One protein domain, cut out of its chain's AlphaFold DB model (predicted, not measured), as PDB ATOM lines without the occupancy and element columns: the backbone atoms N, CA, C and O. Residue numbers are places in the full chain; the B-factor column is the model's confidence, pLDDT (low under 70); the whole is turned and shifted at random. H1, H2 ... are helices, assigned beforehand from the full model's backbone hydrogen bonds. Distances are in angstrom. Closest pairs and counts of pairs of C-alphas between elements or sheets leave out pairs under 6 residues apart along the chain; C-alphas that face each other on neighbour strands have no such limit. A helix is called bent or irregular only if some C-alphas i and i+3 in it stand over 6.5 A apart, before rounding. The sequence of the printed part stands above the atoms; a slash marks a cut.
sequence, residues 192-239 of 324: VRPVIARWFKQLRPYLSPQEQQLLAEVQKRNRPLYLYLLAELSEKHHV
ATOM      1  N   VAL A 192      -9.108  34.420  10.833       83.31
ATOM      2  CA  VAL A 192      -8.791  33.394   9.827       83.31
ATOM      3  C   VAL A 192      -7.464  33.717   9.124       83.31
ATOM      4  O   VAL A 192      -6.697  32.815   8.787       83.31
ATOM      5  N   ARG A 193      -7.137  35.004   8.925       85.38
ATOM      6  CA  ARG A 193      -5.911  35.441   8.226       85.38
ATOM      7  C   ARG A 193      -4.622  34.861   8.831       85.38
ATOM      8  O   ARG A 193      -3.854  34.267   8.068       85.38
ATOM      9  N   PRO A 194      -4.351  34.979  10.148       90.56
ATOM     10  CA  PRO A 194      -3.142  34.412  10.740       90.56
ATOM     11  C   PRO A 194      -3.122  32.877  10.694       90.56
ATOM     12  O   PRO A 194      -2.043  32.301  10.552       90.56
ATOM     13  N   VAL A 195      -4.284  32.215  10.762       91.38
ATOM     14  CA  VAL A 195      -4.385  30.749  10.635       91.38
ATOM     15  C   VAL A 195      -3.972  30.307   9.231       91.38
ATOM     16  O   VAL A 195      -3.112  29.439   9.092       91.38
ATOM     17  N   ILE A 196      -4.495  30.967   8.193       90.62
ATOM     18  CA  ILE A 196      -4.135  30.700   6.793       90.62
ATOM     19  C   ILE A 196      -2.649  30.972   6.544       90.62
ATOM     20  O   ILE A 196      -1.969  30.152   5.936       90.62
ATOM     21  N   ALA A 197      -2.118  32.097   7.032       91.81
ATOM     22  CA  ALA A 197      -0.709  32.441   6.846       91.81
ATOM     23  C   ALA A 197       0.226  31.409   7.501       91.81
ATOM     24  O   ALA A 197       1.238  31.021   6.913       91.81
ATOM     25  N   ARG A 198      -0.124  30.933   8.704       95.44
ATOM     26  CA  ARG A 198       0.610  29.867   9.400       95.44
ATOM     27  C   ARG A 198       0.552  28.554   8.624       95.44
ATOM     28  O   ARG A 198       1.587  27.916   8.459       95.44
ATOM     29  N   TRP A 199      -0.625  28.186   8.130       94.56
ATOM     30  CA  TRP A 199      -0.823  26.972   7.343       94.56
ATOM     31  C   TRP A 199      -0.044  27.006   6.025       94.56
ATOM     32  O   TRP A 199       0.717  26.086   5.739       94.56
ATOM     33  N   PHE A 200      -0.105  28.113   5.282       95.31
ATOM     34  CA  PHE A 200       0.710  28.295   4.081       95.31
ATOM     35  C   PHE A 200       2.210  28.209   4.390       95.31
ATOM     36  O   PHE A 200       2.948  27.558   3.658       95.31
ATOM     37  N   LYS A 201       2.675  28.800   5.501       96.75
ATOM     38  CA  LYS A 201       4.080  28.697   5.930       96.75
ATOM     39  C   LYS A 201       4.507  27.248   6.200       96.75
ATOM     40  O   LYS A 201       5.640  26.907   5.881       96.75
ATOM     41  N   GLN A 202       3.627  26.422   6.771       96.62
ATOM     42  CA  GLN A 202       3.878  24.993   7.002       96.62
ATOM     43  C   GLN A 202       3.904  24.191   5.699       96.62
ATOM     44  O   GLN A 202       4.729  23.296   5.559       96.62
ATOM     45  N   LEU A 203       3.037  24.532   4.744       96.44
ATOM     46  CA  LEU A 203       2.940  23.842   3.459       96.44
ATOM     47  C   LEU A 203       4.072  24.221   2.490       96.44
ATOM     48  O   LEU A 203       4.526  23.390   1.710       96.44
ATOM     49  N   ARG A 204       4.559  25.466   2.555       97.06
ATOM     50  CA  ARG A 204       5.529  26.048   1.610       97.06
ATOM     51  C   ARG A 204       6.760  25.180   1.293       97.06
ATOM     52  O   ARG A 204       7.118  25.156   0.118       97.06
ATOM     53  N   PRO A 205       7.413  24.485   2.247       98.06
ATOM     54  CA  PRO A 205       8.585  23.652   1.953       98.06
ATOM     55  C   PRO A 205       8.301  22.468   1.019       98.06
ATOM     56  O   PRO A 205       9.222  21.981   0.374       98.06
ATOM     57  N   TYR A 206       7.046  22.018   0.947       97.50
ATOM     58  CA  TYR A 206       6.626  20.870   0.138       97.50
ATOM     59  C   TYR A 206       6.141  21.278  -1.260       97.50
ATOM     60  O   TYR A 206       6.023  20.441  -2.149       97.50
ATOM     61  N   LEU A 207       5.874  22.571  -1.473       96.56
ATOM     62  CA  LEU A 207       5.329  23.076  -2.728       96.56
ATOM     63  C   LEU A 207       6.411  23.248  -3.791       96.56
ATOM     64  O   LEU A 207       7.414  23.938  -3.576       96.56
ATOM     65  N   SER A 208       6.135  22.735  -4.985       97.00
ATOM     66  CA  SER A 208       6.920  23.037  -6.180       97.00
ATOM     67  C   SER A 208       6.846  24.534  -6.543       97.00
ATOM     68  O   SER A 208       5.874  25.215  -6.198       97.00
ATOM     69  N   PRO A 209       7.830  25.081  -7.284       96.88
ATOM     70  CA  PRO A 209       7.797  26.481  -7.720       96.88
ATOM     71  C   PRO A 209       6.534  26.850  -8.515       96.88
ATOM     72  O   PRO A 209       6.000  27.944  -8.345       96.88
ATOM     73  N   GLN A 210       6.025  25.922  -9.334       91.88
ATOM     74  CA  GLN A 210       4.801  26.115 -10.118       91.88
ATOM     75  C   GLN A 210       3.562  26.240  -9.220       91.88
ATOM     76  O   GLN A 210       2.757  27.147  -9.405       91.88
ATOM     77  N   GLU A 211       3.433  25.382  -8.204       93.06
ATOM     78  CA  GLU A 211       2.328  25.444  -7.235       93.06
ATOM     79  C   GLU A 211       2.383  26.727  -6.394       93.06
ATOM     80  O   GLU A 211       1.350  27.344  -6.134       93.06
ATOM     81  N   GLN A 212       3.585  27.171  -6.002       95.81
ATOM     82  CA  GLN A 212       3.761  28.443  -5.293       95.81
ATOM     83  C   GLN A 212       3.332  29.635  -6.156       95.81
ATOM     84  O   GLN A 212       2.668  30.546  -5.654       95.81
ATOM     85  N   GLN A 213       3.678  29.626  -7.446       90.94
ATOM     86  CA  GLN A 213       3.256  30.662  -8.384       90.94
ATOM     87  C   GLN A 213       1.735  30.651  -8.580       90.94
ATOM     88  O   GLN A 213       1.108  31.707  -8.474       90.94
ATOM     89  N   LEU A 214       1.133  29.474  -8.773       87.31
ATOM     90  CA  LEU A 214      -0.317  29.322  -8.900       87.31
ATOM     91  C   LEU A 214      -1.045  29.867  -7.662       87.31
ATOM     92  O   LEU A 214      -1.958  30.681  -7.790       87.31
ATOM     93  N   LEU A 215      -0.603  29.497  -6.455       91.75
ATOM     94  CA  LEU A 215      -1.168  30.022  -5.209       91.75
ATOM     95  C   LEU A 215      -1.042  31.547  -5.114       91.75
ATOM     96  O   LEU A 215      -1.998  32.202  -4.706       91.75
ATOM     97  N   ALA A 216       0.095  32.126  -5.507       90.62
ATOM     98  CA  ALA A 216       0.293  33.576  -5.487       90.62
ATOM     99  C   ALA A 216      -0.613  34.314  -6.493       90.62
ATOM    100  O   ALA A 216      -1.107  35.405  -6.199       90.62
ATOM    101  N   GLU A 217      -0.852  33.733  -7.671       87.25
ATOM    102  CA  GLU A 217      -1.766  34.283  -8.678       87.25
ATOM    103  C   GLU A 217      -3.227  34.212  -8.219       87.25
ATOM    104  O   GLU A 217      -3.950  35.211  -8.302       87.25
ATOM    105  N   VAL A 218      -3.646  33.070  -7.669       83.62
ATOM    106  CA  VAL A 218      -5.004  32.878  -7.144       83.62
ATOM    107  C   VAL A 218      -5.242  33.763  -5.919       83.62
ATOM    108  O   VAL A 218      -6.279  34.420  -5.846       83.62
ATOM    109  N   GLN A 219      -4.269  33.893  -5.008       86.88
ATOM    110  CA  GLN A 219      -4.369  34.757  -3.825       86.88
ATOM    111  C   GLN A 219      -4.670  36.219  -4.185       86.88
ATOM    112  O   GLN A 219      -5.436  36.879  -3.483       86.88
ATOM    113  N   LYS A 220      -4.087  36.726  -5.280       82.81
ATOM    114  CA  LYS A 220      -4.321  38.095  -5.768       82.81
ATOM    115  C   LYS A 220      -5.702  38.281  -6.400       82.81
ATOM    116  O   LYS A 220      -6.217  39.394  -6.389       82.81
ATOM    117  N   ARG A 221      -6.270  37.228  -6.997       72.69
ATOM    118  CA  ARG A 221      -7.472  37.313  -7.844       72.69
ATOM    119  C   ARG A 221      -8.753  36.862  -7.148       72.69
ATOM    120  O   ARG A 221      -9.790  37.483  -7.350       72.69
ATOM    121  N   ASN A 222      -8.701  35.770  -6.388       70.06
ATOM    122  CA  ASN A 222      -9.877  35.097  -5.842       70.06
ATOM    123  C   ASN A 222      -9.511  34.356  -4.541       70.06
ATOM    124  O   ASN A 222      -9.001  33.236  -4.542       70.06
ATOM    125  N   ARG A 223      -9.764  35.010  -3.404       69.88
ATOM    126  CA  ARG A 223      -9.415  34.500  -2.068       69.88
ATOM    127  C   ARG A 223     -10.101  33.167  -1.695       69.88
ATOM    128  O   ARG A 223      -9.450  32.355  -1.045       69.88
ATOM    129  N   PRO A 224     -11.357  32.904  -2.077       70.62
ATOM    130  CA  PRO A 224     -11.987  31.594  -1.867       70.62
ATOM    131  C   PRO A 224     -11.283  30.453  -2.580       70.62
ATOM    132  O   PRO A 224     -10.966  29.442  -1.959       70.62
ATOM    133  N   LEU A 225     -10.966  30.645  -3.864       72.06
ATOM    134  CA  LEU A 225     -10.221  29.645  -4.627       72.06
ATOM    135  C   LEU A 225      -8.836  29.413  -4.043       72.06
ATOM    136  O   LEU A 225      -8.342  28.293  -4.076       72.06
ATOM    137  N   TYR A 226      -8.227  30.446  -3.459       84.38
ATOM    138  CA  TYR A 226      -6.953  30.301  -2.770       84.38
ATOM    139  C   TYR A 226      -7.049  29.325  -1.591       84.38
ATOM    140  O   TYR A 226      -6.163  28.493  -1.437       84.38
ATOM    141  N   LEU A 227      -8.113  29.377  -0.782       84.88
ATOM    142  CA  LEU A 227      -8.286  28.462   0.356       84.88
ATOM    143  C   LEU A 227      -8.579  27.032  -0.078       84.88
ATOM    144  O   LEU A 227      -8.054  26.098   0.525       84.88
ATOM    145  N   TYR A 228      -9.365  26.883  -1.139       79.44
ATOM    146  CA  TYR A 228      -9.619  25.594  -1.760       79.44
ATOM    147  C   TYR A 228      -8.323  24.968  -2.303       79.44
ATOM    148  O   TYR A 228      -7.956  23.863  -1.911       79.44
ATOM    149  N   LEU A 229      -7.573  25.709  -3.126       85.19
ATOM    150  CA  LEU A 229      -6.311  25.240  -3.702       85.19
ATOM    151  C   LEU A 229      -5.275  24.931  -2.613       85.19
ATOM    152  O   LEU A 229      -4.528  23.961  -2.711       85.19
ATOM    153  N   LEU A 230      -5.242  25.738  -1.550       90.69
ATOM    154  CA  LEU A 230      -4.376  25.494  -0.401       90.69
ATOM    155  C   LEU A 230      -4.742  24.183   0.310       90.69
ATOM    156  O   LEU A 230      -3.841  23.452   0.712       90.69
ATOM    157  N   ALA A 231      -6.033  23.855   0.421       87.19
ATOM    158  CA  ALA A 231      -6.500  22.586   0.980       87.19
ATOM    159  C   ALA A 231      -6.133  21.387   0.110       87.19
ATOM    160  O   ALA A 231      -5.604  20.409   0.635       87.19
ATOM    161  N   GLU A 232      -6.347  21.491  -1.201       84.75
ATOM    162  CA  GLU A 232      -5.999  20.449  -2.172       84.75
ATOM    163  C   GLU A 232      -4.494  20.144  -2.138       84.75
ATOM    164  O   GLU A 232      -4.081  18.989  -2.038       84.75
ATOM    165  N   LEU A 233      -3.653  21.184  -2.126       91.81
ATOM    166  CA  LEU A 233      -2.202  21.024  -2.014       91.81
ATOM    167  C   LEU A 233      -1.781  20.475  -0.647       91.81
ATOM    168  O   LEU A 233      -0.841  19.688  -0.565       91.81
ATOM    169  N   SER A 234      -2.473  20.854   0.426       93.38
ATOM    170  CA  SER A 234      -2.232  20.300   1.760       93.38
ATOM    171  C   SER A 234      -2.525  18.801   1.800       93.38
ATOM    172  O   SER A 234      -1.723  18.046   2.335       93.38
ATOM    173  N   GLU A 235      -3.624  18.359   1.187       87.19
ATOM    174  CA  GLU A 235      -3.971  16.940   1.069       87.19
ATOM    175  C   GLU A 235      -2.956  16.181   0.205       87.19
ATOM    176  O   GLU A 235      -2.436  15.155   0.643       87.19
ATOM    177  N   LYS A 236      -2.590  16.739  -0.959       91.31
ATOM    178  CA  LYS A 236      -1.563  16.189  -1.861       91.31
ATOM    179  C   LYS A 236      -0.218  15.968  -1.166       91.31
ATOM    180  O   LYS A 236       0.454  14.979  -1.438       91.31
ATOM    181  N   HIS A 237       0.174  16.885  -0.282       94.94
ATOM    182  CA  HIS A 237       1.447  16.840   0.448       94.94
ATOM    183  C   HIS A 237       1.311  16.289   1.876       94.94
ATOM    184  O   HIS A 237       2.249  16.393   2.666       94.94
ATOM    185  N   HIS A 238       0.157  15.708   2.225       93.50
ATOM    186  CA  HIS A 238      -0.154  15.149   3.549       93.50
ATOM    187  C   HIS A 238       0.071  16.110   4.733       93.50
ATOM    188  O   HIS A 238       0.326  15.687   5.863       93.50
ATOM    189  N   VAL A 239      -0.057  17.415   4.502       94.06
ATOM    190  CA  VAL A 239      -0.049  18.431   5.554       94.06
ATOM    191  C   VAL A 239      -1.474  18.550   6.109       94.06
ATOM    192  O   VAL A 239      -2.422  18.703   5.334       94.06
TER     193      VAL A 239
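This is residues 192 to 239 of the 324 residues of an uncharacterized protein of Gemmataceae bacterium (UniProt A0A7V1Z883). Three helices run roughly side by side, their centres making a triangle: H1 and H2 run opposite ways with a gap between them, and H3 folds back from H2 in a helical hairpin to lie over that gap. The contact of H3 with H2 is the fuller one, while H1 meets it near residues 203 and 234. The printed part has 48 residues with three named helices, in the order H1, H2, H3, and no named strand; its class is all helix. It is compact, with a radius of gyration of the C-alphas of 9.8 A, and rounded, spanning 24 by 23 by 14 A.

H1, residues 192 to 206, and H2, residues 209 to 221, are close but not clearly touching: their closest C-alphas, those of Arg 204 and Gln 212, are 7.5 A apart. They run opposite ways at a shallow tilt of 19 degrees. H3, residues 223 to 236, only just touches H1, with 3 pairs of C-alphas within 8 A; the closest are those of Leu 203 and Ser 234, at 6.5 A. These two run the same way at a steep tilt of 40 degrees. H2 and H3 form a helical hairpin and touch, H2 with residues 215 to 219 alone and H3 with residues 225 to 230 alone. Their closest C-alphas, those of Gln 219 and Tyr 226, are 5.3 A apart, and the helices run opposite ways at a shallow tilt of 24 degrees. Each O i to N i+4 pair is within hydrogen-bond range in H2 and H3, and 9 of 11 are in H1.

H1 begins at C-alpha 192, (-8.791, 33.394, 9.827), and is 22.1 A long; it is irregular, with C-alphas 202 and 205 7.0 A apart. H2 measures 18.7 A from C-alpha 209, at (7.797, 26.481, -7.720), to C-alpha 221. H3 measures 19.9 A and ends at C-alpha 236, (-1.563, 16.189, -1.861).

The two C-alphas farthest apart, those of Arg 221 and His 238, are 26.0 A apart. The printed part has no cut, and both links, H1 to H2 and H2 to H3, are tight. The mean pLDDT of the printed part is 89.0, and residue 223 is under 70.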